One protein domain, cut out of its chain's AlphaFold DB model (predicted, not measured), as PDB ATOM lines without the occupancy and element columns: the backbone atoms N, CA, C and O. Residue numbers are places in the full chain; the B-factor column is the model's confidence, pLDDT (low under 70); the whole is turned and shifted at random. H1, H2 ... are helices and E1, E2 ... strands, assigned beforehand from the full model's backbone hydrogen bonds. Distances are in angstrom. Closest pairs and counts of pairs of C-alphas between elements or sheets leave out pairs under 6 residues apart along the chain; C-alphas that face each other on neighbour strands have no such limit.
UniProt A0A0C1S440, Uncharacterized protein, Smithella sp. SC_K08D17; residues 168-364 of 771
ATOM      1  N   TRP A 168      48.242  99.704  -3.873       85.94
ATOM      2  CA  TRP A 168      47.431 100.863  -3.518       85.94
ATOM      3  C   TRP A 168      46.187 100.464  -2.719       85.94
ATOM      4  O   TRP A 168      45.623  99.379  -2.876       85.94
ATOM      5  N   ILE A 169      45.726 101.386  -1.882       88.19
ATOM      6  CA  ILE A 169      44.478 101.284  -1.133       88.19
ATOM      7  C   ILE A 169      43.507 102.379  -1.585       88.19
ATOM      8  O   ILE A 169      43.893 103.520  -1.849       88.19
ATOM      9  N   VAL A 170      42.234 102.011  -1.693       90.44
ATOM     10  CA  VAL A 170      41.145 102.849  -2.183       90.44
ATOM     11  C   VAL A 170      40.197 103.173  -1.037       90.44
ATOM     12  O   VAL A 170      39.613 102.272  -0.431       90.44
ATOM     13  N   TYR A 171      40.020 104.462  -0.769       90.31
ATOM     14  CA  TYR A 171      39.019 104.982   0.166       90.31
ATOM     15  C   TYR A 171      38.668 106.438  -0.157       90.31
ATOM     16  O   TYR A 171      39.399 107.125  -0.882       90.31
ATOM     17  N   ASP A 172      37.537 106.917   0.361       88.06
ATOM     18  CA  ASP A 172      37.148 108.321   0.232       88.06
ATOM     19  C   ASP A 172      37.956 109.181   1.209       88.06
ATOM     20  O   ASP A 172      37.803 109.105   2.426       88.06
ATOM     21  N   LEU A 173      38.847 110.000   0.651       87.50
ATOM     22  CA  LEU A 173      39.723 110.878   1.418       87.50
ATOM     23  C   LEU A 173      38.934 111.893   2.260       87.50
ATOM     24  O   LEU A 173      39.355 112.230   3.364       87.50
ATOM     25  N   SER A 174      37.801 112.377   1.745       85.94
ATOM     26  CA  SER A 174      36.993 113.408   2.405       85.94
ATOM     27  C   SER A 174      36.239 112.809   3.587       85.94
ATOM     28  O   SER A 174      36.253 113.384   4.671       85.94
ATOM     29  N   GLU A 175      35.648 111.621   3.412       87.31
ATOM     30  CA  GLU A 175      35.004 110.900   4.517       87.31
ATOM     31  C   GLU A 175      36.002 110.583   5.635       87.31
ATOM     32  O   GLU A 175      35.706 110.842   6.798       87.31
ATOM     33  N   MET A 176      37.202 110.099   5.296       89.75
ATOM     34  CA  MET A 176      38.227 109.792   6.301       89.75
ATOM     35  C   MET A 176      38.696 111.048   7.040       89.75
ATOM     36  O   MET A 176      38.806 111.038   8.264       89.75
ATOM     37  N   ARG A 177      38.918 112.160   6.328       91.25
ATOM     38  CA  ARG A 177      39.288 113.441   6.952       91.25
ATOM     39  C   ARG A 177      38.206 113.969   7.896       91.25
ATOM     40  O   ARG A 177      38.549 114.483   8.954       91.25
ATOM     41  N   ASN A 178      36.928 113.775   7.569       90.62
ATOM     42  CA  ASN A 178      35.803 114.201   8.409       90.62
ATOM     43  C   ASN A 178      35.689 113.436   9.741       90.62
ATOM     44  O   ASN A 178      34.972 113.881  10.633       90.62
ATOM     45  N   LEU A 179      36.371 112.294   9.893       91.19
ATOM     46  CA  LEU A 179      36.403 111.538  11.152       91.19
ATOM     47  C   LEU A 179      37.428 112.078  12.154       91.19
ATOM     48  O   LEU A 179      37.358 111.743  13.338       91.19
ATOM     49  N   ILE A 180      38.392 112.874  11.691       92.81
ATOM     50  CA  ILE A 180      39.472 113.389  12.528       92.81
ATOM     51  C   ILE A 180      38.911 114.454  13.469       92.81
ATOM     52  O   ILE A 180      38.252 115.399  13.044       92.81
ATOM     53  N   THR A 181      39.223 114.318  14.757       93.06
ATOM     54  CA  THR A 181      38.879 115.309  15.787       93.06
ATOM     55  C   THR A 181      40.126 116.061  16.252       93.06
ATOM     56  O   THR A 181      41.233 115.787  15.780       93.06
ATOM     57  N   ASP A 182      39.966 117.021  17.165       91.75
ATOM     58  CA  ASP A 182      41.098 117.743  17.763       91.75
ATOM     59  C   ASP A 182      41.940 116.852  18.696       91.75
ATOM     60  O   ASP A 182      43.120 117.130  18.893       91.75
ATOM     61  N   ASN A 183      41.368 115.757  19.203       93.81
ATOM     62  CA  ASN A 183      42.061 114.809  20.072       93.81
ATOM     63  C   ASN A 183      42.587 113.608  19.277       93.81
ATOM     64  O   ASN A 183      41.995 113.188  18.277       93.81
ATOM     65  N   SER A 184      43.668 113.011  19.768       93.12
ATOM     66  CA  SER A 184      44.225 111.760  19.266       93.12
ATOM     67  C   SER A 184      43.193 110.631  19.315       93.12
ATOM     68  O   SER A 184      42.411 110.493  20.259       93.12
ATOM     69  N   GLY A 185      43.145 109.822  18.258       95.69
ATOM     70  CA  GLY A 185      42.141 108.776  18.132       95.69
ATOM     71  C   GLY A 185      42.374 107.844  16.954       95.69
ATOM     72  O   GLY A 185      43.361 107.949  16.220       95.69
ATOM     73  N   TYR A 186      41.461 106.889  16.809       96.25
ATOM     74  CA  TYR A 186      41.469 105.941  15.708       96.25
ATOM     75  C   TYR A 186      40.057 105.495  15.315       96.25
ATOM     76  O   TYR A 186      39.114 105.556  16.104       96.25
ATOM     77  N   ALA A 187      39.931 105.013  14.084       95.06
ATOM     78  CA  ALA A 187      38.752 104.352  13.550       95.06
ATOM     79  C   ALA A 187      39.173 103.059  12.847       95.06
ATOM     80  O   ALA A 187      40.279 102.954  12.318       95.06
ATOM     81  N   ILE A 188      38.296 102.061  12.860       93.12
ATOM     82  CA  ILE A 188      38.583 100.731  12.325       93.12
ATOM     83  C   ILE A 188      37.569 100.433  11.233       93.12
ATOM     84  O   ILE A 188      36.386 100.703  11.405       93.12
ATOM     85  N   PHE A 189      38.010  99.865  10.120       92.00
ATOM     86  CA  PHE A 189      37.159  99.493   8.997       92.00
ATOM     87  C   PHE A 189      37.461  98.071   8.549       92.00
ATOM     88  O   PHE A 189      38.546  97.542   8.782       92.00
ATOM     89  N   SER A 190      36.500  97.463   7.863       89.31
ATOM     90  CA  SER A 190      36.750  96.266   7.067       89.31
ATOM     91  C   SER A 190      37.061  96.679   5.628       89.31
ATOM     92  O   SER A 190      36.425  97.582   5.076       89.31
ATOM     93  N   GLY A 191      38.050  96.024   5.031       88.75
ATOM     94  CA  GLY A 191      38.418  96.201   3.636       88.75
ATOM     95  C   GLY A 191      38.558  94.860   2.933       88.75
ATOM     96  O   GLY A 191      38.870  93.843   3.554       88.75
ATOM     97  N   ARG A 192      38.349  94.879   1.618       89.31
ATOM     98  CA  ARG A 192      38.615  93.733   0.748       89.31
ATOM     99  C   ARG A 192      39.891  93.971  -0.026       89.31
ATOM    100  O   ARG A 192      40.056  95.044  -0.611       89.31
ATOM    101  N   PHE A 193      40.744  92.958  -0.058       87.38
ATOM    102  CA  PHE A 193      42.072  93.039  -0.622       87.38
ATOM    103  C   PHE A 193      42.350  91.930  -1.625       87.38
ATOM    104  O   PHE A 193      41.772  90.844  -1.576       87.38
ATOM    105  N   ILE A 194      43.250  92.225  -2.551       84.94
ATOM    106  CA  ILE A 194      43.788  91.280  -3.516       84.94
ATOM    107  C   ILE A 194      45.301  91.440  -3.525       84.94
ATOM    108  O   ILE A 194      45.803  92.557  -3.598       84.94
ATOM    109  N   GLN A 195      46.013  90.322  -3.488       81.94
ATOM    110  CA  GLN A 195      47.462  90.273  -3.592       81.94
ATOM    111  C   GLN A 195      47.869  89.401  -4.776       81.94
ATOM    112  O   GLN A 195      47.371  88.285  -4.924       81.94
ATOM    113  N   SER A 196      48.772  89.897  -5.619       76.25
ATOM    114  CA  SER A 196      49.351  89.138  -6.732       76.25
ATOM    115  C   SER A 196      50.862  89.027  -6.563       76.25
ATOM    116  O   SER A 196      51.514  90.013  -6.214       76.25
ATOM    117  N   GLN A 197      51.406  87.832  -6.796       66.88
ATOM    118  CA  GLN A 197      52.847  87.607  -6.900       66.88
ATOM    119  C   GLN A 197      53.257  87.709  -8.374       66.88
ATOM    120  O   GLN A 197      52.718  86.993  -9.213       66.88
ATOM    121  N   SER A 198      54.177  88.620  -8.699       55.91
ATOM    122  CA  SER A 198      54.724  88.752 -10.055       55.91
ATOM    123  C   SER A 198      55.918  87.816 -10.273       55.91
ATOM    124  O   SER A 198      56.860  87.838  -9.482       55.91
ATOM    125  N   ASP A 199      55.926  87.087 -11.397       49.25
ATOM    126  CA  ASP A 199      56.994  86.155 -11.807       49.25
ATOM    127  C   ASP A 199      58.386  86.798 -11.962       49.25
ATOM    128  O   ASP A 199      59.388  86.090 -12.034       49.25
ATOM    129  N   GLN A 200      58.480  88.131 -12.055       44.91
ATOM    130  CA  GLN A 200      59.737  88.794 -12.411       44.91
ATOM    131  C   GLN A 200      60.506  89.442 -11.257       44.91
ATOM    132  O   GLN A 200      61.626  89.872 -11.525       44.91
ATOM    133  N   LYS A 201      59.988  89.555 -10.017       46.09
ATOM    134  CA  LYS A 201      60.681  90.371  -8.985       46.09
ATOM    135  C   LYS A 201      60.247  90.230  -7.512       46.09
ATOM    136  O   LYS A 201      60.490  91.166  -6.757       46.09
ATOM    137  N   ASP A 202      59.572  89.157  -7.088       46.03
ATOM    138  CA  ASP A 202      59.038  89.026  -5.705       46.03
ATOM    139  C   ASP A 202      58.182  90.234  -5.233       46.03
ATOM    140  O   ASP A 202      57.938  90.435  -4.044       46.03
ATOM    141  N   LEU A 203      57.688  91.055  -6.169       49.94
ATOM    142  CA  LEU A 203      56.843  92.212  -5.888       49.94
ATOM    143  C   LEU A 203      55.419  91.718  -5.644       49.94
ATOM    144  O   LEU A 203      54.722  91.305  -6.574       49.94
ATOM    145  N   GLN A 204      54.999  91.756  -4.382       60.56
ATOM    146  CA  GLN A 204      53.609  91.549  -3.989       60.56
ATOM    147  C   GLN A 204      52.844  92.845  -4.229       60.56
ATOM    148  O   GLN A 204      53.100  93.819  -3.537       60.56
ATOM    149  N   ILE A 205      51.932  92.870  -5.203       61.09
ATOM    150  CA  ILE A 205      51.061  94.031  -5.429       61.09
ATOM    151  C   ILE A 205      49.797  93.844  -4.605       61.09
ATOM    152  O   ILE A 205      49.059  92.887  -4.852       61.09
ATOM    153  N   VAL A 206      49.530  94.759  -3.673       72.44
ATOM    154  CA  VAL A 206      48.309  94.745  -2.861       72.44
ATOM    155  C   VAL A 206      47.318  95.808  -3.310       72.44
ATOM    156  O   VAL A 206      47.624  96.994  -3.380       72.44
ATOM    157  N   TYR A 207      46.105  95.364  -3.616       74.88
ATOM    158  CA  TYR A 207      44.957  96.205  -3.905       74.88
ATOM    159  C   TYR A 207      43.968  96.129  -2.758       74.88
ATOM    160  O   TYR A 207      43.585  95.024  -2.404       74.88
ATOM    161  N   GLY A 208      43.523  97.261  -2.215       74.94
ATOM    162  CA  GLY A 208      42.505  97.300  -1.163       74.94
ATOM    163  C   GLY A 208      41.369  98.262  -1.455       74.94
ATOM    164  O   GLY A 208      41.629  99.349  -1.960       74.94
ATOM    165  N   ILE A 209      40.134  97.917  -1.090       76.62
ATOM    166  CA  ILE A 209      39.000  98.854  -1.091       76.62
ATOM    167  C   ILE A 209      38.312  98.847   0.273       76.62
ATOM    168  O   ILE A 209      37.889  97.796   0.762       76.62
ATOM    169  N   ILE A 210      38.135 100.039   0.847       81.12
ATOM    170  CA  ILE A 210      37.299 100.271   2.027       81.12
ATOM    171  C   ILE A 210      35.911 100.696   1.543       81.12
ATOM    172  O   ILE A 210      35.701 101.835   1.144       81.12
ATOM    173  N   ASN A 211      34.961  99.760   1.544       69.19
ATOM    174  CA  ASN A 211      33.616  99.972   0.989       69.19
ATOM    175  C   ASN A 211      32.580 100.465   2.014       69.19
ATOM    176  O   ASN A 211      31.394 100.541   1.690       69.19
ATOM    177  N   GLN A 212      32.997 100.749   3.248       72.12
ATOM    178  CA  GLN A 212      32.112 101.123   4.350       72.12
ATOM    179  C   GLN A 212      32.504 102.494   4.895       72.12
ATOM    180  O   GLN A 212      33.675 102.734   5.173       72.12
ATOM    181  N   SER A 213      31.512 103.359   5.100       68.19
ATOM    182  CA  SER A 213      31.700 104.691   5.686       68.19
ATOM    183  C   SER A 213      31.599 104.700   7.215       68.19
ATOM    184  O   SER A 213      32.002 105.661   7.865       68.19
ATOM    185  N   LYS A 214      31.066 103.631   7.825       83.12
ATOM    186  CA  LYS A 214      30.903 103.524   9.281       83.12
ATOM    187  C   LYS A 214      32.044 102.720   9.911       83.12
ATOM    188  O   LYS A 214      32.312 101.618   9.433       83.12
ATOM    189  N   PRO A 215      32.649 103.212  11.009       88.38
ATOM    190  CA  PRO A 215      33.637 102.446  11.751       88.38
ATOM    191  C   PRO A 215      33.066 101.139  12.321       88.38
ATOM    192  O   PRO A 215      31.951 101.092  12.849       88.38
ATOM    193  N   LEU A 216      33.867 100.085  12.243       88.44
ATOM    194  CA  LEU A 216      33.678  98.789  12.876       88.44
ATOM    195  C   LEU A 216      34.088  98.864  14.355       88.44
ATOM    196  O   LEU A 216      35.105  99.462  14.694       88.44
ATOM    197  N   LYS A 217      33.340  98.188  15.234       88.38
ATOM    198  CA  LYS A 217      33.793  97.873  16.598       88.38
ATOM    199  C   LYS A 217      34.443  96.493  16.606       88.38
ATOM    200  O   LYS A 217      33.836  95.538  16.106       88.38
ATOM    201  N   LEU A 218      35.650  96.363  17.156       87.19
ATOM    202  CA  LEU A 218      36.298  95.059  17.211       87.19
ATOM    203  C   LEU A 218      35.642  94.158  18.257       87.19
ATOM    204  O   LEU A 218      35.255  94.565  19.349       87.19
ATOM    205  N   SER A 219      35.521  92.890  17.893       87.19
ATOM    206  CA  SER A 219      35.058  91.814  18.754       87.19
ATOM    207  C   SER A 219      35.759  90.524  18.343       87.19
ATOM    208  O   SER A 219      36.275  90.430  17.226       87.19
ATOM    209  N   ALA A 220      35.729  89.503  19.200       84.06
ATOM    210  CA  ALA A 220      36.221  88.174  18.833       84.06
ATOM    211  C   ALA A 220      35.533  87.642  17.557       84.06
ATOM    212  O   ALA A 220      36.187  87.075  16.688       84.06
ATOM    213  N   GLY A 221      34.228  87.901  17.396       81.19
ATOM    214  CA  GLY A 221      33.472  87.525  16.197       81.19
ATOM    215  C   GLY A 221      33.895  88.287  14.936       81.19
ATOM    216  O   GLY A 221      33.806  87.739  13.841       81.19
ATOM    217  N   SER A 222      34.414  89.511  15.073       80.81
ATOM    218  CA  SER A 222      34.927  90.298  13.944       80.81
ATOM    219  C   SER A 222      36.149  89.635  13.296       80.81
ATOM    220  O   SER A 222      36.369  89.808  12.103       80.81
ATOM    221  N   MET A 223      36.910  88.820  14.040       82.62
ATOM    222  CA  MET A 223      38.056  88.079  13.490       82.62
ATOM    223  C   MET A 223      37.628  86.991  12.497       82.62
ATOM    224  O   MET A 223      38.388  86.655  11.596       82.62
ATOM    225  N   ASN A 224      36.388  86.495  12.586       74.69
ATOM    226  CA  ASN A 224      35.847  85.519  11.632       74.69
ATOM    227  C   ASN A 224      35.630  86.111  10.228       74.69
ATOM    228  O   ASN A 224      35.412  85.363   9.275       74.69
ATOM    229  N   GLN A 225      35.661  87.443  10.102       71.38
ATOM    230  CA  GLN A 225      35.574  88.150   8.822       71.38
ATOM    231  C   GLN A 225      36.920  88.172   8.083       71.38
ATOM    232  O   GLN A 225      36.942  88.437   6.887       71.38
ATOM    233  N   LEU A 226      38.033  87.861   8.762       79.19
ATOM    234  CA  LEU A 226      39.354  87.728   8.150       79.19
ATOM    235  C   LEU A 226      39.430  86.409   7.377       79.19
ATOM    236  O   LEU A 226      39.831  85.375   7.913       79.19
ATOM    237  N   GLN A 227      39.005  86.427   6.119       76.44
ATOM    238  CA  GLN A 227      38.943  85.229   5.284       76.44
ATOM    239  C   GLN A 227      39.797  85.396   4.040       76.44
ATOM    240  O   GLN A 227      39.758  86.434   3.385       76.44
ATOM    241  N   LYS A 228      40.550  84.348   3.696       79.50
ATOM    242  CA  LYS A 228      41.202  84.233   2.391       79.50
ATOM    243  C   LYS A 228      40.259  83.530   1.427       79.50
ATOM    244  O   LYS A 228      39.708  82.477   1.740       79.50
ATOM    245  N   TYR A 229      40.134  84.088   0.238       79.56
ATOM    246  CA  TYR A 229      39.393  83.521  -0.874       79.56
ATOM    247  C   TYR A 229      40.399  82.973  -1.885       79.56
ATOM    248  O   TYR A 229      41.347  83.663  -2.272       79.56
ATOM    249  N   GLY A 230      40.217  81.717  -2.299       64.94
ATOM    250  CA  GLY A 230      41.052  81.120  -3.340       64.94
ATOM    251  C   GLY A 230      40.955  81.945  -4.622       64.94
ATOM    252  O   GLY A 230      39.850  82.252  -5.069       64.94
ATOM    253  N   GLY A 231      42.092  82.326  -5.201       62.91
ATOM    254  CA  GLY A 231      42.117  83.038  -6.474       62.91
ATOM    255  C   GLY A 231      42.750  82.219  -7.595       62.91
ATOM    256  O   GLY A 231      43.316  81.145  -7.385       62.91
ATOM    257  N   LYS A 232      42.569  82.704  -8.824       62.34
ATOM    258  CA  LYS A 232      43.094  82.097 -10.055       62.34
ATOM    259  C   LYS A 232      44.354  82.851 -10.488       62.34
ATOM    260  O   LYS A 232      44.461  84.047 -10.240       62.34
ATOM    261  N   ASN A 233      45.278  82.170 -11.168       67.62
ATOM    262  CA  ASN A 233      46.451  82.774 -11.818       67.62
ATOM    263  C   ASN A 233      47.396  83.557 -10.875       67.62
ATOM    264  O   ASN A 233      47.809  84.663 -11.203       67.62
ATOM    265  N   GLY A 234      47.723  83.016  -9.694       69.88
ATOM    266  CA  GLY A 234      48.696  83.652  -8.781       69.88
ATOM    267  C   GLY A 234      48.166  84.878  -8.021       69.88
ATOM    268  O   GLY A 234      48.940  85.637  -7.435       69.88
ATOM    269  N   VAL A 235      46.846  85.074  -8.022       79.12
ATOM    270  CA  VAL A 235      46.147  86.132  -7.288       79.12
ATOM    271  C   VAL A 235      45.451  85.524  -6.071       79.12
ATOM    272  O   VAL A 235      44.789  84.500  -6.199       79.12
ATOM    273  N   THR A 236      45.567  86.142  -4.897       82.06
ATOM    274  CA  THR A 236      44.859  85.747  -3.667       82.06
ATOM    275  C   THR A 236      43.975  86.895  -3.198       82.06
ATOM    276  O   THR A 236      44.470  87.996  -2.973       82.06
ATOM    277  N   GLY A 237      42.672  86.652  -3.047       85.50
ATOM    278  CA  GLY A 237      41.751  87.613  -2.437       85.50
ATOM    279  C   GLY A 237      41.641  87.375  -0.935       85.50
ATOM    280  O   GLY A 237      41.722  86.231  -0.493       85.50
ATOM    281  N   PHE A 238      41.448  88.417  -0.134       85.44
ATOM    282  CA  PHE A 238      41.181  88.271   1.295       85.44
ATOM    283  C   PHE A 238      40.479  89.496   1.880       85.44
ATOM    284  O   PHE A 238      40.678  90.614   1.414       85.44
ATOM    285  N   ASP A 239      39.677  89.291   2.917       88.00
ATOM    286  CA  ASP A 239      39.118  90.380   3.719       88.00
ATOM    287  C   ASP A 239      40.052  90.650   4.916       88.00
ATOM    288  O   ASP A 239      40.581  89.724   5.539       88.00
ATOM    289  N   SER A 240      40.310  91.929   5.206       90.00
ATOM    290  CA  SER A 240      41.176  92.359   6.309       90.00
ATOM    291  C   SER A 240      40.656  93.618   7.011       90.00
ATOM    292  O   SER A 240      39.657  94.221   6.611       90.00
ATOM    293  N   ILE A 241      41.323  93.997   8.097       89.94
ATOM    294  CA  ILE A 241      41.025  95.169   8.909       89.94
ATOM    295  C   ILE A 241      41.939  96.323   8.503       89.94
ATOM    296  O   ILE A 241      43.147  96.153   8.312       89.94
ATOM    297  N   VAL A 242      41.345  97.510   8.424       92.50
ATOM    298  CA  VAL A 242      42.038  98.772   8.195       92.50
ATOM    299  C   VAL A 242      41.907  99.659   9.418       92.50
ATOM    300  O   VAL A 242      40.802  99.986   9.842       92.50
ATOM    301  N   PHE A 243      43.037 100.082   9.958       94.75
ATOM    302  CA  PHE A 243      43.120 101.072  11.014       94.75
ATOM    303  C   PHE A 243      43.383 102.439  10.406       94.75
ATOM    304  O   PHE A 243      44.304 102.612   9.610       94.75
ATOM    305  N   PHE A 244      42.597 103.418  10.814       95.81
ATOM    306  CA  PHE A 244      42.840 104.818  10.539       95.81
ATOM    307  C   PHE A 244      43.218 105.508  11.842       95.81
ATOM    308  O   PHE A 244      42.430 105.501  12.782       95.81
ATOM    309  N   ILE A 245      44.435 106.040  11.918       97.56
ATOM    310  CA  ILE A 245      45.043 106.556  13.145       97.56
ATOM    311  C   ILE A 245      45.357 108.038  12.958       97.56
ATOM    312  O   ILE A 245      45.991 108.400  11.968       97.56
ATOM    313  N   TRP A 246      44.983 108.887  13.913       96.75
ATOM    314  CA  TRP A 246      45.333 110.309  13.902       96.75
ATOM    315  C   TRP A 246      45.840 110.792  15.263       96.75
ATOM    316  O   TRP A 246      45.581 110.192  16.313       96.75
ATOM    317  N   SER A 247      46.593 111.887  15.224       93.94
ATOM    318  CA  SER A 247      47.183 112.549  16.382       93.94
ATOM    319  C   SER A 247      46.331 113.721  16.882       93.94
ATOM    320  O   SER A 247      45.410 114.190  16.197       93.94
ATOM    321  N   ASP A 248      46.660 114.206  18.080       92.50
ATOM    322  CA  ASP A 248      46.139 115.464  18.616       92.50
ATOM    323  C   ASP A 248      46.441 116.633  17.666       92.50
ATOM    324  O   ASP A 248      47.403 116.604  16.894       92.50
ATOM    325  N   LYS A 249      45.615 117.678  17.712       91.88
ATOM    326  CA  LYS A 249      45.727 118.864  16.851       91.88
ATOM    327  C   LYS A 249      47.106 119.520  16.896       91.88
ATOM    328  O   LYS A 249      47.601 119.952  15.856       91.88
ATOM    329  N   ASP A 250      47.721 119.544  18.075       90.88
ATOM    330  CA  ASP A 250      49.000 120.219  18.319       90.88
ATOM    331  C   ASP A 250      50.215 119.391  17.866       90.88
ATOM    332  O   ASP A 250      51.329 119.906  17.771       90.88
ATOM    333  N   ALA A 251      50.019 118.110  17.538       92.75
ATOM    334  CA  ALA A 251      51.069 117.231  17.041       92.75
ATOM    335  C   ALA A 251      51.297 117.442  15.533       92.75
ATOM    336  O   ALA A 251      50.911 116.621  14.695       92.75
ATOM    337  N   VAL A 252      51.922 118.572  15.190       93.31
ATOM    338  CA  VAL A 252      52.228 118.965  13.807       93.31
ATOM    339  C   VAL A 252      53.563 118.369  13.348       93.31
ATOM    340  O   VAL A 252      54.629 118.692  13.868       93.31
ATOM    341  N   ALA A 253      53.515 117.533  12.310       91.06
ATOM    342  CA  ALA A 253      54.670 116.934  11.652       91.06
ATOM    343  C   ALA A 253      55.282 117.908  10.627       91.06
ATOM    344  O   ALA A 253      55.026 117.816   9.422       91.06
ATOM    345  N   ASN A 254      56.095 118.842  11.124       87.12
ATOM    346  CA  ASN A 254      56.719 119.931  10.360       87.12
ATOM    347  C   ASN A 254      58.089 119.594   9.740       87.12
ATOM    348  O   ASN A 254      58.687 120.445   9.086       87.12
ATOM    349  N   HIS A 255      58.588 118.370   9.925       82.75
ATOM    350  CA  HIS A 255      59.819 117.901   9.298       82.75
ATOM    351  C   HIS A 255      59.498 116.927   8.164       82.75
ATOM    352  O   HIS A 255      58.830 115.908   8.368       82.75
ATOM    353  N   TYR A 256      59.975 117.239   6.958       78.62
ATOM    354  CA  TYR A 256      59.884 116.321   5.831       78.62
ATOM    355  C   TYR A 256      60.906 115.194   6.010       78.62
ATOM    356  O   TYR A 256      62.068 115.439   6.322       78.62
ATOM    357  N   ALA A 257      60.473 113.951   5.814       76.00
ATOM    358  CA  ALA A 257      61.359 112.799   5.801       76.00
ATOM    359  C   ALA A 257      60.792 111.743   4.847       76.00
ATOM    360  O   ALA A 257      59.605 111.407   4.986       76.00
ATOM    361  N   PRO A 258      61.612 111.182   3.938       72.81
ATOM    362  CA  PRO A 258      61.163 110.123   3.043       72.81
ATOM    363  C   PRO A 258      60.613 108.940   3.841       72.81
ATOM    364  O   PRO A 258      60.933 108.744   5.023       72.81
ATOM    365  N   ASP A 259      59.761 108.146   3.199       78.50
ATOM    366  CA  ASP A 259      59.338 106.891   3.796       78.50
ATOM    367  C   ASP A 259      60.351 105.785   3.499       78.50
ATOM    368  O   ASP A 259      60.542 105.381   2.354       78.50
ATOM    369  N   THR A 260      61.012 105.323   4.554       77.81
ATOM    370  CA  THR A 260      62.008 104.246   4.523       77.81
ATOM    371  C   THR A 260      61.564 103.051   5.366       77.81
ATOM    372  O   THR A 260      62.395 102.221   5.733       77.81
ATOM    373  N   VAL A 261      60.288 102.992   5.753       86.00
ATOM    374  CA  VAL A 261      59.761 101.951   6.636       86.00
ATOM    375  C   VAL A 261      59.691 100.616   5.896       86.00
ATOM    376  O   VAL A 261      59.034 100.492   4.868       86.00
ATOM    377  N   THR A 262      60.353  99.604   6.459       86.81
ATOM    378  CA  THR A 262      60.398  98.229   5.919       86.81
ATOM    379  C   THR A 262      59.949  97.168   6.915       86.81
ATOM    380  O   THR A 262      59.627  96.044   6.536       86.81
ATOM    381  N   ASN A 263      59.912  97.511   8.201       91.38
ATOM    382  CA  ASN A 263      59.516  96.605   9.266       91.38
ATOM    383  C   ASN A 263      58.688  97.322  10.334       91.38
ATOM    384  O   ASN A 263      58.616  98.554  10.384       91.38
ATOM    385  N   PHE A 264      58.050  96.531  11.189       94.31
ATOM    386  CA  PHE A 264      57.116  97.030  12.188       94.31
ATOM    387  C   PHE A 264      57.772  97.948  13.226       94.31
ATOM    388  O   PHE A 264      57.159  98.931  13.632       94.31
ATOM    389  N   GLN A 265      59.024  97.699  13.620       94.12
ATOM    390  CA  GLN A 265      59.745  98.600  14.524       94.12
ATOM    391  C   GLN A 265      59.904 100.002  13.920       94.12
ATOM    392  O   GLN A 265      59.540 100.993  14.552       94.12
ATOM    393  N   GLN A 266      60.366 100.086  12.673       93.38
ATOM    394  CA  GLN A 266      60.487 101.358  11.954       93.38
ATOM    395  C   GLN A 266      59.124 102.036  11.759       93.38
ATOM    396  O   GLN A 266      59.024 103.260  11.817       93.38
ATOM    397  N   PHE A 267      58.055 101.258  11.559       94.94
ATOM    398  CA  PHE A 267      56.694 101.786  11.469       94.94
ATOM    399  C   PHE A 267      56.252 102.461  12.774       94.94
ATOM    400  O   PHE A 267      55.659 103.540  12.737       94.94
ATOM    401  N   ILE A 268      56.576 101.870  13.928       96.06
ATOM    402  CA  ILE A 268      56.313 102.474  15.239       96.06
ATOM    403  C   ILE A 268      57.051 103.810  15.400       96.06
ATOM    404  O   ILE A 268      56.435 104.794  15.811       96.06
ATOM    405  N   GLU A 269      58.335 103.862  15.039       94.25
ATOM    406  CA  GLU A 269      59.139 105.095  15.072       94.25
ATOM    407  C   GLU A 269      58.549 106.167  14.138       94.25
ATOM    408  O   GLU A 269      58.471 107.344  14.491       94.25
ATOM    409  N   LYS A 270      58.054 105.767  12.959       92.88
ATOM    410  CA  LYS A 270      57.377 106.677  12.025       92.88
ATOM    411  C   LYS A 270      56.050 107.195  12.585       92.88
ATOM    412  O   LYS A 270      55.743 108.376  12.434       92.88
ATOM    413  N   ALA A 271      55.272 106.350  13.261       95.12
ATOM    414  CA  ALA A 271      54.047 106.771  13.933       95.12
ATOM    415  C   ALA A 271      54.326 107.779  15.055       95.12
ATOM    416  O   ALA A 271      53.550 108.714  15.233       95.12
ATOM    417  N   GLU A 272      55.436 107.635  15.778       94.75
ATOM    418  CA  GLU A 272      55.885 108.613  16.772       94.75
ATOM    419  C   GLU A 272      56.267 109.956  16.139       94.75
ATOM    420  O   GLU A 272      55.809 110.993  16.615       94.75
ATOM    421  N   GLN A 273      56.979 109.950  15.007       92.69
ATOM    422  CA  GLN A 273      57.294 111.174  14.252       92.69
ATOM    423  C   GLN A 273      56.044 111.948  13.799       92.69
ATOM    424  O   GLN A 273      56.097 113.166  13.649       92.69
ATOM    425  N   TYR A 274      54.920 111.261  13.584       93.81
ATOM    426  CA  TYR A 274      53.634 111.881  13.240       93.81
ATOM    427  C   TYR A 274      52.733 112.157  14.452       93.81
ATOM    428  O   TYR A 274      51.578 112.541  14.280       93.81
ATOM    429  N   GLY A 275      53.213 111.918  15.676       94.62
ATOM    430  CA  GLY A 275      52.423 112.062  16.903       94.62
ATOM    431  C   GLY A 275      51.302 111.027  17.066       94.62
ATOM    432  O   GLY A 275      50.425 111.182  17.909       94.62
ATOM    433  N   CYS A 276      51.302 109.960  16.268       95.94
ATOM    434  CA  CYS A 276      50.269 108.920  16.241       95.94
ATOM    435  C   CYS A 276      50.546 107.744  17.198       95.94
ATOM    436  O   CYS A 276      49.752 106.804  17.254       95.94
ATOM    437  N   ARG A 277      51.664 107.752  17.942       95.12
ATOM    438  CA  ARG A 277      52.124 106.615  18.765       95.12
ATOM    439  C   ARG A 277      51.080 106.140  19.778       95.12
ATOM    440  O   ARG A 277      50.822 104.939  19.856       95.12
ATOM    441  N   THR A 278      50.478 107.063  20.524       93.56
ATOM    442  CA  THR A 278      49.490 106.753  21.569       93.56
ATOM    443  C   THR A 278      48.216 106.153  20.971       93.56
ATOM    444  O   THR A 278      47.798 105.069  21.375       93.56
ATOM    445  N   SER A 279      47.645 106.806  19.952       95.88
ATOM    446  CA  SER A 279      46.469 106.320  19.215       95.88
ATOM    447  C   SER A 279      46.692 104.933  18.620       95.88
ATOM    448  O   SER A 279      45.838 104.058  18.742       95.88
ATOM    449  N   LEU A 280      47.863 104.718  18.011       96.38
ATOM    450  CA  LEU A 280      48.249 103.434  17.444       96.38
ATOM    451  C   LEU A 280      48.331 102.350  18.521       96.38
ATOM    452  O   LEU A 280      47.819 101.253  18.320       96.38
ATOM    453  N   GLN A 281      48.946 102.643  19.669       94.81
ATOM    454  CA  GLN A 281      49.041 101.677  20.763       94.81
ATOM    455  C   GLN A 281      47.654 101.285  21.289       94.81
ATOM    456  O   GLN A 281      47.406 100.103  21.516       94.81
ATOM    457  N   ASN A 282      46.739 102.246  21.430       94.00
ATOM    458  CA  ASN A 282      45.364 101.978  21.855       94.00
ATOM    459  C   ASN A 282      44.619 101.092  20.844       94.00
ATOM    460  O   ASN A 282      44.019 100.091  21.236       94.00
ATOM    461  N   ALA A 283      44.735 101.400  19.549       94.06
ATOM    462  CA  ALA A 283      44.143 100.603  18.478       94.06
ATOM    463  C   ALA A 283      44.684  99.161  18.451       94.06
ATOM    464  O   ALA A 283      43.925  98.200  18.320       94.06
ATOM    465  N   LEU A 284      46.000  98.997  18.619       93.12
ATOM    466  CA  LEU A 284      46.640  97.683  18.680       93.12
ATOM    467  C   LEU A 284      46.235  96.901  19.935       93.12
ATOM    468  O   LEU A 284      46.033  95.695  19.847       93.12
ATOM    469  N   ASN A 285      46.061  97.562  21.082       91.69
ATOM    470  CA  ASN A 285      45.571  96.909  22.298       91.69
ATOM    471  C   ASN A 285      44.160  96.327  22.094       91.69
ATOM    472  O   ASN A 285      43.899  95.200  22.518       91.69
ATOM    473  N   GLU A 286      43.268  97.055  21.411       91.50
ATOM    474  CA  GLU A 286      41.930  96.558  21.056       91.50
ATOM    475  C   GLU A 286      42.010  95.356  20.098       91.50
ATOM    476  O   GLU A 286      41.324  94.349  20.297       91.50
ATOM    477  N   LEU A 287      42.903  95.417  19.103       90.19
ATOM    478  CA  LEU A 287      43.173  94.303  18.193       90.19
ATOM    479  C   LEU A 287      43.682  93.064  18.938       90.19
ATOM    480  O   LEU A 287      43.154  91.971  18.737       90.19
ATOM    481  N   PHE A 288      44.681  93.215  19.809       89.75
ATOM    482  CA  PHE A 288      45.244  92.102  20.571       89.75
ATOM    483  C   PHE A 288      44.214  91.472  21.504       89.75
ATOM    484  O   PHE A 288      44.151  90.247  21.587       89.75
ATOM    485  N   TRP A 289      43.364  92.282  22.140       89.19
ATOM    486  CA  TRP A 289      42.246  91.778  22.934       89.19
ATOM    487  C   TRP A 289      41.276  90.937  22.089       89.19
ATOM    488  O   TRP A 289      40.890  89.840  22.501       89.19
ATOM    489  N   ALA A 290      40.907  91.410  20.894       88.94
ATOM    490  CA  ALA A 290      39.995  90.690  20.007       88.94
ATOM    491  C   ALA A 290      40.605  89.381  19.469       88.94
ATOM    492  O   ALA A 290      39.926  88.354  19.448       88.94
ATOM    493  N   LEU A 291      41.885  89.403  19.081       87.75
ATOM    494  CA  LEU A 291      42.627  88.239  18.586       87.75
ATOM    495  C   LEU A 291      42.802  87.160  19.657       87.75
ATOM    496  O   LEU A 291      42.564  85.984  19.379       87.75
ATOM    497  N   ASP A 292      43.178  87.550  20.880       84.94
ATOM    498  CA  ASP A 292      43.347  86.617  21.998       84.94
ATOM    499  C   ASP A 292      42.030  85.893  22.309       84.94
ATOM    500  O   ASP A 292      41.985  84.665  22.391       84.94
ATOM    501  N   ARG A 293      40.919  86.642  22.357       86.50
ATOM    502  CA  ARG A 293      39.569  86.092  22.562       86.50
ATOM    503  C   ARG A 293      39.094  85.195  21.422       86.50
ATOM    504  O   ARG A 293      38.319  84.276  21.672       86.50
ATOM    505  N   ALA A 294      39.539  85.454  20.196       85.31
ATOM    506  CA  ALA A 294      39.261  84.616  19.034       85.31
ATOM    507  C   ALA A 294      40.193  83.390  18.934       85.31
ATOM    508  O   ALA A 294      40.031  82.575  18.029       85.31
ATOM    509  N   GLY A 295      41.176  83.251  19.833       83.75
ATOM    510  CA  GLY A 295      42.113  82.127  19.857       83.75
ATOM    511  C   GLY A 295      43.229  82.197  18.809       83.75
ATOM    512  O   GLY A 295      43.873  81.183  18.544       83.75
ATOM    513  N   TRP A 296      43.488  83.366  18.217       79.75
ATOM    514  CA  TRP A 296      44.546  83.541  17.217       79.75
ATOM    515  C   TRP A 296      45.923  83.532  17.889       79.75
ATOM    516  O   TRP A 296      46.231  84.397  18.706       79.75
ATOM    517  N   GLN A 297      46.772  82.556  17.557       72.56
ATOM    518  CA  GLN A 297      48.125  82.426  18.115       72.56
ATOM    519  C   GLN A 297      49.094  81.919  17.047       72.56
ATOM    520  O   GLN A 297      48.768  80.976  16.329       72.56
ATOM    521  N   ASN A 298      50.288  82.515  16.961       69.81
ATOM    522  CA  ASN A 298      51.323  82.150  15.980       69.81
ATOM    523  C   ASN A 298      50.815  82.158  14.521       69.81
ATOM    524  O   ASN A 298      51.215  81.326  13.710       69.81
ATOM    525  N   VAL A 299      49.916  83.094  14.198       78.88
ATOM    526  CA  VAL A 299      49.347  83.282  12.855       78.88
ATOM    527  C   VAL A 299      50.022  84.469  12.178       78.88
ATOM    528  O   VAL A 299      50.354  85.465  12.829       78.88
ATOM    529  N   GLN A 300      50.196  84.359  10.863       83.44
ATOM    530  CA  GLN A 300      50.627  85.451  10.005       83.44
ATOM    531  C   GLN A 300      49.455  85.952   9.162       83.44
ATOM    532  O   GLN A 300      48.842  85.176   8.422       83.44
ATOM    533  N   PHE A 301      49.142  87.241   9.266       83.94
ATOM    534  CA  PHE A 301      48.073  87.858   8.487       83.94
ATOM    535  C   PHE A 301      48.344  89.349   8.247       83.94
ATOM    536  O   PHE A 301      48.855  90.029   9.135       83.94
ATOM    537  N   PRO A 302      48.010  89.876   7.060       88.50
ATOM    538  CA  PRO A 302      48.170  91.293   6.777       88.50
ATOM    539  C   PRO A 302      47.073  92.116   7.459       88.50
ATOM    540  O   PRO A 302      45.895  91.766   7.370       88.50
ATOM    541  N   ILE A 303      47.450  93.231   8.081       91.25
ATOM    542  CA  ILE A 303      46.544  94.329   8.454       91.25
ATOM    543  C   ILE A 303      46.970  95.600   7.737       91.25
ATOM    544  O   ILE A 303      48.120  95.736   7.323       91.25
ATOM    545  N   PHE A 304      46.062  96.561   7.646       93.12
ATOM    546  CA  PHE A 304      46.332  97.828   6.983       93.12
ATOM    547  C   PHE A 304      46.252  98.949   7.998       93.12
ATOM    548  O   PHE A 304      45.305  99.004   8.778       93.12
ATOM    549  N   ILE A 305      47.230  99.846   8.000       95.50
ATOM    550  CA  ILE A 305      47.225 101.005   8.888       95.50
ATOM    551  C   ILE A 305      47.494 102.258   8.072       95.50
ATOM    552  O   ILE A 305      48.474 102.345   7.341       95.50
ATOM    553  N   THR A 306      46.612 103.241   8.208       95.44
ATOM    554  CA  THR A 306      46.769 104.580   7.652       95.44
ATOM    555  C   THR A 306      47.034 105.550   8.791       95.44
ATOM    556  O   THR A 306      46.182 105.740   9.657       95.44
ATOM    557  N   LEU A 307      48.223 106.146   8.789       96.19
ATOM    558  CA  LEU A 307      48.617 107.196   9.720       96.19
ATOM    559  C   LEU A 307      48.235 108.555   9.133       96.19
ATOM    560  O   LEU A 307      48.550 108.833   7.977       96.19
ATOM    561  N   CYS A 308      47.586 109.405   9.921       95.56
ATOM    562  CA  CYS A 308      47.323 110.785   9.551       95.56
ATOM    563  C   CYS A 308      48.387 111.708  10.148       95.56
ATOM    564  O   CYS A 308      48.446 111.893  11.362       95.56
ATOM    565  N   ALA A 309      49.211 112.304   9.288       94.12
ATOM    566  CA  ALA A 309      50.154 113.342   9.670       94.12
ATOM    567  C   ALA A 309      49.519 114.725   9.467       94.12
ATOM    568  O   ALA A 309      49.078 115.061   8.365       94.12
ATOM    569  N   ARG A 310      49.500 115.547  10.520       94.31
ATOM    570  CA  ARG A 310      49.127 116.965  10.417       94.31
ATOM    571  C   ARG A 310      50.326 117.759   9.926       94.31
ATOM    572  O   ARG A 310      51.372 117.746  10.570       94.31
ATOM    573  N   ARG A 311      50.186 118.430   8.791       93.12
ATOM    574  CA  ARG A 311      51.236 119.249   8.184       93.12
ATOM    575  C   ARG A 311      51.085 120.716   8.589       93.12
ATOM    576  O   ARG A 311      49.978 121.136   8.932       93.12
ATOM    577  N   PRO A 312      52.187 121.484   8.606       91.38
ATOM    578  CA  PRO A 312      52.138 122.898   8.971       91.38
ATOM    579  C   PRO A 312      51.313 123.722   7.977       91.38
ATOM    580  O   PRO A 312      50.672 124.678   8.387       91.38
ATOM    581  N   GLU A 313      51.271 123.302   6.710       91.19
ATOM    582  CA  GLU A 313      50.518 123.948   5.633       91.19
ATOM    583  C   GLU A 313      49.585 122.950   4.933       91.19
ATOM    584  O   GLU A 313      49.726 121.730   5.079       91.19
ATOM    585  N   HIS A 314      48.639 123.465   4.146       91.56
ATOM    586  CA  HIS A 314      47.811 122.646   3.259       91.56
ATOM    587  C   HIS A 314      48.673 121.862   2.271       91.56
ATOM    588  O   HIS A 314      49.677 122.375   1.792       91.56
ATOM    589  N   LEU A 315      48.291 120.627   1.952       89.44
ATOM    590  CA  LEU A 315      49.012 119.828   0.966       89.44
ATOM    591  C   LEU A 315      48.884 120.449  -0.425       89.44
ATOM    592  O   LEU A 315      47.804 120.909  -0.793       89.44
ATOM    593  N   ILE A 316      49.948 120.388  -1.224       82.44
ATOM    594  CA  ILE A 316      49.903 120.825  -2.627       82.44
ATOM    595  C   ILE A 316      48.745 120.110  -3.347       82.44
ATOM    596  O   ILE A 316      48.601 118.888  -3.269       82.44
ATOM    597  N   GLY A 317      47.884 120.880  -4.019       79.06
ATOM    598  CA  GLY A 317      46.702 120.359  -4.715       79.06
ATOM    599  C   GLY A 317      45.521 119.969  -3.810       79.06
ATOM    600  O   GLY A 317      44.544 119.402  -4.300       79.06
ATOM    601  N   SER A 318      45.571 120.272  -2.508       83.62
ATOM    602  CA  SER A 318      44.484 120.043  -1.552       83.62
ATOM    603  C   SER A 318      44.236 121.280  -0.686       83.62
ATOM    604  O   SER A 318      45.141 122.013  -0.322       83.62
ATOM    605  N   ASP A 319      42.998 121.446  -0.241       85.62
ATOM    606  CA  ASP A 319      42.566 122.423   0.769       85.62
ATOM    607  C   ASP A 319      42.756 121.934   2.219       85.62
ATOM    608  O   ASP A 319      42.181 122.474   3.159       85.62
ATOM    609  N   SER A 320      43.561 120.895   2.448       90.75
ATOM    610  CA  SER A 320      43.698 120.241   3.753       90.75
ATOM    611  C   SER A 320      45.163 120.017   4.085       90.75
ATOM    612  O   SER A 320      45.934 119.618   3.218       90.75
ATOM    613  N   ASN A 321      45.535 120.237   5.343       93.25
ATOM    614  CA  ASN A 321      46.864 119.943   5.880       93.25
ATOM    615  C   ASN A 321      46.985 118.511   6.437       93.25
ATOM    616  O   ASN A 321      47.973 118.169   7.084       93.25
ATOM    617  N   LEU A 322      45.967 117.673   6.236       94.38
ATOM    618  CA  LEU A 322      45.922 116.303   6.736       94.38
ATOM    619  C   LEU A 322      46.425 115.349   5.653       94.38
ATOM    620  O   LEU A 322      45.739 115.113   4.650       94.38
ATOM    621  N   GLU A 323      47.612 114.789   5.864       93.62
ATOM    622  CA  GLU A 323      48.212 113.784   4.988       93.62
ATOM    623  C   GLU A 323      47.897 112.380   5.495       93.62
ATOM    624  O   GLU A 323      48.202 112.047   6.638       93.62
ATOM    625  N   LEU A 324      47.275 111.552   4.654       93.31
ATOM    626  CA  LEU A 324      46.916 110.177   4.987       93.31
ATOM    627  C   LEU A 324      47.916 109.222   4.340       93.31
ATOM    628  O   LEU A 324      48.075 109.203   3.122       93.31
ATOM    629  N   ILE A 325      48.593 108.438   5.174       92.94
ATOM    630  CA  ILE A 325      49.777 107.677   4.792       92.94
ATOM    631  C   ILE A 325      49.549 106.203   5.117       92.94
ATOM    632  O   ILE A 325      49.537 105.813   6.285       92.94
ATOM    633  N   SER A 326      49.342 105.390   4.082       92.62
ATOM    634  CA  SER A 326      48.870 104.009   4.214       92.62
ATOM    635  C   SER A 326      49.983 102.964   4.107       92.62
ATOM    636  O   SER A 326      50.882 103.059   3.270       92.62
ATOM    637  N   TYR A 327      49.865 101.927   4.933       92.19
ATOM    638  CA  TYR A 327      50.785 100.801   5.021       92.19
ATOM    639  C   TYR A 327      50.015  99.484   5.100       92.19
ATOM    640  O   TYR A 327      48.960  99.406   5.735       92.19
ATOM    641  N   GLU A 328      50.578  98.439   4.511       91.50
ATOM    642  CA  GLU A 328      50.279  97.052   4.852       91.50
ATOM    643  C   GLU A 328      51.327  96.560   5.852       91.50
ATOM    644  O   GLU A 328      52.524  96.793   5.688       91.50
ATOM    645  N   ILE A 329      50.879  95.858   6.886       92.19
ATOM    646  CA  ILE A 329      51.731  95.222   7.884       92.19
ATOM    647  C   ILE A 329      51.434  93.734   7.841       92.19
ATOM    648  O   ILE A 329      50.342  93.301   8.211       92.19
ATOM    649  N   ASN A 330      52.411  92.938   7.416       89.12
ATOM    650  CA  ASN A 330      52.301  91.487   7.405       89.12
ATOM    651  C   ASN A 330      52.575  90.945   8.815       89.12
ATOM    652  O   ASN A 330      53.681  90.502   9.131       89.12
ATOM    653  N   CYS A 331      51.577  91.066   9.690       86.69
ATOM    654  CA  CYS A 331      51.700  90.801  11.116       86.69
ATOM    655  C   CYS A 331      52.044  89.343  11.383       86.69
ATOM    656  O   CYS A 331      51.218  88.456  11.170       86.69
ATOM    657  N   LYS A 332      53.226  89.109  11.952       89.75
ATOM    658  CA  LYS A 332      53.563  87.845  12.599       89.75
ATOM    659  C   LYS A 332      53.284  87.972  14.096       89.75
ATOM    660  O   LYS A 332      53.998  88.689  14.799       89.75
ATOM    661  N   LEU A 333      52.229  87.310  14.571       86.75
ATOM    662  CA  LEU A 333      51.834  87.352  15.981       86.75
ATOM    663  C   LEU A 333      52.716  86.452  16.845       86.75
ATOM    664  O   LEU A 333      52.878  85.269  16.547       86.75
ATOM    665  N   GLU A 334      53.200  86.986  17.965       84.12
ATOM    666  CA  GLU A 334      54.000  86.257  18.951       84.12
ATOM    667  C   GLU A 334      53.527  86.574  20.378       84.12
ATOM    668  O   GLU A 334      53.061  87.677  20.679       84.12
ATOM    669  N   LYS A 335      53.636  85.586  21.273       77.44
ATOM    670  CA  LYS A 335      53.363  85.759  22.705       77.44
ATOM    671  C   LYS A 335      54.632  86.229  23.413       77.44
ATOM    672  O   LYS A 335      55.549  85.433  23.606       77.44
ATOM    673  N   SER A 336      54.653  87.489  23.838       66.00
ATOM    674  CA  SER A 336      55.731  88.059  24.653       66.00
ATOM    675  C   SER A 336      55.364  88.028  26.138       66.00
ATOM    676  O   SER A 336      54.187  87.994  26.494       66.00
ATOM    677  N   LEU A 337      56.359  88.026  27.026       62.00
ATOM    678  CA  LEU A 337      56.134  88.211  28.464       62.00
ATOM    679  C   LEU A 337      55.576  89.622  28.710       62.00
ATOM    680  O   LEU A 337      56.141  90.602  28.219       62.00
ATOM    681  N   SER A 338      54.466  89.730  29.446       56.75
ATOM    682  CA  SER A 338      53.926  91.028  29.858       56.75
ATOM    683  C   SER A 338      54.866  91.697  30.858       56.75
ATOM    684  O   SER A 338      55.276  91.073  31.831       56.75
ATOM    685  N   GLN A 339      55.166  92.982  30.660       52.66
ATOM    686  CA  GLN A 339      55.897  93.793  31.647       52.66
ATOM    687  C   GLN A 339      54.995  94.299  32.792       52.66
ATOM    688  O   GLN A 339      55.490  94.913  33.731       52.66
ATOM    689  N   ILE A 340      53.676  94.065  32.713       54.16
ATOM    690  CA  ILE A 340      52.664  94.650  33.615       54.16
ATOM    691  C   ILE A 340      51.919  93.574  34.426       54.16
ATOM    692  O   ILE A 340      51.450  93.849  35.526       54.16
ATOM    693  N   ALA A 341      51.814  92.340  33.923       48.88
ATOM    694  CA  ALA A 341      51.093  91.253  34.587       48.88
ATOM    695  C   ALA A 341      52.052  90.127  34.990       48.88
ATOM    696  O   ALA A 341      52.734  89.568  34.134       48.88
ATOM    697  N   ALA A 342      52.050  89.771  36.277       46.25
ATOM    698  CA  ALA A 342      52.983  88.818  36.879       46.25
ATOM    699  C   ALA A 342      52.902  87.375  36.331       46.25
ATOM    700  O   ALA A 342      53.819  86.614  36.595       46.25
ATOM    701  N   ASP A 343      51.871  87.011  35.549       48.81
ATOM    702  CA  ASP A 343      51.696  85.642  35.017       48.81
ATOM    703  C   ASP A 343      51.037  85.551  33.614       48.81
ATOM    704  O   ASP A 343      50.530  84.504  33.210       48.81
ATOM    705  N   GLY A 344      51.038  86.623  32.812       53.81
ATOM    706  CA  GLY A 344      50.375  86.624  31.494       53.81
ATOM    707  C   GLY A 344      51.318  86.906  30.326       53.81
ATOM    708  O   GLY A 344      51.935  87.965  30.280       53.81
ATOM    709  N   LYS A 345      51.395  86.015  29.329       62.44
ATOM    710  CA  LYS A 345      51.970  86.368  28.017       62.44
ATOM    711  C   LYS A 345      50.970  87.235  27.242       62.44
ATOM    712  O   LYS A 345      49.824  86.820  27.098       62.44
ATOM    713  N   THR A 346      51.384  88.385  26.715       72.19
ATOM    714  CA  THR A 346      50.557  89.243  25.849       72.19
ATOM    715  C   THR A 346      50.864  88.990  24.376       72.19
ATOM    716  O   THR A 346      52.005  88.720  23.994       72.19
ATOM    717  N   LEU A 347      49.832  89.051  23.532       82.56
ATOM    718  CA  LEU A 347      50.000  89.030  22.082       82.56
ATOM    719  C   LEU A 347      50.645  90.332  21.607       82.56
ATOM    720  O   LEU A 347      50.244  91.419  22.015       82.56
ATOM    721  N   THR A 348      51.643  90.201  20.741       87.75
ATOM    722  CA  THR A 348      52.382  91.312  20.135       87.75
ATOM    723  C   THR A 348      52.684  91.001  18.670       87.75
ATOM    724  O   THR A 348      52.655  89.840  18.257       87.75
ATOM    725  N   ILE A 349      52.965  92.034  17.874       90.31
ATOM    726  CA  ILE A 349      53.468  91.882  16.502       90.31
ATOM    727  C   ILE A 349      54.994  91.813  16.572       90.31
ATOM    728  O   ILE A 349      55.616  92.669  17.204       90.31
ATOM    729  N   ASN A 350      55.600  90.818  15.919       90.69
ATOM    730  CA  ASN A 350      57.054  90.707  15.835       90.69
ATOM    731  C   ASN A 350      57.644  92.011  15.237       90.69
ATOM    732  O   ASN A 350      57.184  92.423  14.166       90.69
ATOM    733  N   PRO A 351      58.660  92.642  15.861       91.81
ATOM    734  CA  PRO A 351      59.267  93.892  15.380       91.81
ATOM    735  C   PRO A 351      59.812  93.839  13.942       91.81
ATOM    736  O   PRO A 351      59.849  94.859  13.258       91.81
ATOM    737  N   LEU A 352      60.192  92.648  13.470       92.00
ATOM    738  CA  LEU A 352      60.693  92.380  12.120       92.00
ATOM    739  C   LEU A 352      59.583  92.017  11.119       92.00
ATOM    740  O   LEU A 352      59.888  91.647   9.988       92.00
ATOM    741  N   SER A 353      58.304  92.096  11.510       91.12
ATOM    742  CA  SER A 353      57.184  91.908  10.577       91.12
ATOM    743  C   SER A 353      57.315  92.891   9.416       91.12
ATOM    744  O   SER A 353      57.530  94.082   9.648       91.12
ATOM    745  N   LEU A 354      57.193  92.389   8.185       89.38
ATOM    746  CA  LEU A 354      57.348  93.181   6.966       89.38
ATOM    747  C   LEU A 354      56.283  94.282   6.906       89.38
ATOM    748  O   LEU A 354      55.100  94.017   7.138       89.38
ATOM    749  N   VAL A 355      56.710  95.493   6.560       89.19
ATOM    750  CA  VAL A 355      55.829  96.636   6.317       89.19
ATOM    751  C   VAL A 355      56.015  97.112   4.890       89.19
ATOM    752  O   VAL A 355      57.138  97.265   4.415       89.19
ATOM    753  N   VAL A 356      54.895  97.346   4.217       85.38
ATOM    754  CA  VAL A 356      54.846  97.745   2.816       85.38
ATOM    755  C   VAL A 356      54.105  99.070   2.696       85.38
ATOM    756  O   VAL A 356      52.979  99.224   3.165       85.38
ATOM    757  N   ALA A 357      54.750 100.032   2.046       86.00
ATOM    758  CA  ALA A 357      54.168 101.313   1.677       86.00
ATOM    759  C   ALA A 357      53.060 101.142   0.624       86.00
ATOM    760  O   ALA A 357      53.290 100.539  -0.425       86.00
ATOM    761  N   LEU A 358      51.885 101.734   0.863       85.38
ATOM    762  CA  LEU A 358      50.779 101.747  -0.096       85.38
ATOM    763  C   LEU A 358      50.487 103.164  -0.591       85.38
ATOM    764  O   LEU A 358      50.473 104.122   0.182       85.38
ATOM    765  N   GLY A 359      50.192 103.286  -1.885       85.50
ATOM    766  CA  GLY A 359      49.637 104.517  -2.447       85.50
ATOM    767  C   GLY A 359      48.144 104.644  -2.156       85.50
ATOM    768  O   GLY A 359      47.437 103.642  -2.069       85.50
ATOM    769  N   HIS A 360      47.636 105.871  -2.063       88.06
ATOM    770  CA  HIS A 360      46.195 106.122  -2.007       88.06
ATOM    771  C   HIS A 360      45.609 106.348  -3.409       88.06
ATOM    772  O   HIS A 360      46.247 106.916  -4.306       88.06
ATOM    773  N   ARG A 361      44.370 105.884  -3.597       86.88
ATOM    774  CA  ARG A 361      43.512 106.211  -4.737       86.88
ATOM    775  C   ARG A 361      42.125 106.600  -4.232       86.88
ATOM    776  O   ARG A 361      41.574 105.950  -3.345       86.88
ATOM    777  N   HIS A 362      41.546 107.646  -4.813       86.69
ATOM    778  CA  HIS A 362      40.202 108.085  -4.447       86.69
ATOM    779  C   HIS A 362      39.167 106.998  -4.741       86.69
ATOM    780  O   HIS A 362      39.155 106.413  -5.825       86.69
ATOM    781  N   MET A 363      38.281 106.753  -3.773       88.06
ATOM    782  CA  MET A 363      37.101 105.928  -4.002       88.06
ATOM    783  C   MET A 363      36.202 106.566  -5.063       88.06
ATOM    784  O   MET A 363      36.020 107.784  -5.104       88.06
ATOM    785  N   LEU A 364      35.627 105.715  -5.913       88.38
ATOM    786  CA  LEU A 364      34.632 106.131  -6.885       88.38
ATOM    787  C   LEU A 364      33.430 106.742  -6.162       88.38
ATOM    788  O   LEU A 364      32.788 106.088  -5.348       88.38
TER     789      LEU A 364
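Overview. This is residues 168 to 364 of the 771 residues of an uncharacterized protein of Smithella sp. SC_K08D17 (UniProt A0A0C1S440). Seven strands close into a narrow barrel, and its sheet curls round the long helix H4, which packs on E2, E4 and E7. H3 packs on the outside of the barrel over E5 and E6, the short helices H1 and H2 also lie outside it, and E7 pairs onto E6 without being part of the ring. The printed part has 197 residues, with four named helices and eight named strands in the order E1, H1, E2, E3, H2, E4, H3, H4, E5, E6, E7, E8. Round the ring run E1, E3, E2, E4, E5, E6, E8 and back to E1, in a mixed sheet; the class is mixed, helices and strands. The whole is compact, with a radius of gyration of the C-alphas of 16.8 A, and rounded, spanning 49 by 44 by 32 A.

Arrangement. The barrel begins with E1, residues 168 to 171, which is parallel to E3, residues 204 to 209, with N 170 and O 208 2.7 A apart. E3 forms an antiparallel hairpin with E2, residues 185 to 197, with N 194 and O 207 at 2.8 A. E2 bends by 65 degrees at residue 190 and is antiparallel to E4, residues 235 to 246, with N 189 and O 242 at 2.8 A. E4 bends by 62 degrees at residue 238 and is parallel to E5, residues 300 to 310, with N 306 and O 243 at 2.8 A. E5 and E6, residues 322 to 337, form a hairpin, with N 307 and O 325 at 2.8 A. E6 bends by 82 degrees at residue 334; its residues 326 to 329 pair with E8, residues 355 to 362, with N 356 and O 328 at 2.8 A, and its residues 333 to 337 with E7, residues 345 to 349, a hairpin with N 346 and O 336 at 2.8 A. E8 and E1 are parallel and close the ring, with N 169 and O 359 at 2.8 A. E5, E6 and E7 make a meander, each strand the antiparallel neighbour of the one before. H1, residues 173 to 178, is on the barrel, outside it and over none of the strands, at a height of 7.5 A over the sheet. H2, residues 220 to 225, is outside it over E4, at a height of 9.5 A. H3, residues 264 to 273, is outside it over E5 and only just over E6, with 3 C-alphas falling on E6, and runs along the strands, at 11 degrees to E5 on the local plane. H4, residues 277 to 293, stands at the sheet's level, at a height of 2.6 A; its closest C-alpha pair with E2 is Gly 185 and Ser 279, 5.1 A. H4 touches H2 with residues 290 to 293 alone, about perpendicular at 89 degrees, the closest C-alphas being those of Ala 220 and Ala 290, 4.7 A. E4, H3, H4 and E5 form a strand-helix-strand unit, two parallel neighbour strands with helices between, and its crossover is right-handed. Every O i to N i+4 pair is within hydrogen-bond range in H1, H3 and H4; H2 has 0 of 2, but 3 of 3 O i to N i+3 pairs.

Along the chain. E1 begins at C-alpha 168, (47.431, 100.863, -3.518). From first to last C-alpha, E2 measures 34.5 A, E4 32.2 A, H4 24.4 A, E5 31.6 A, E6 37.0 A and E8 22.2 A. H4 begins at C-alpha 277, (52.124, 106.615, 18.765), and E8 ends at C-alpha 362, (40.202, 108.085, -4.447).

Size, cuts and confidence. The two C-alphas farthest apart are those of Gly 317 and Asp 343, 53.0 A. The printed part has no cut; the links E4 to H3 and E5 to E6 are long. Mean pLDDT of the printed part is 84.0, and 27 residues are under 70, among them 197 to 205 and 336 to 345.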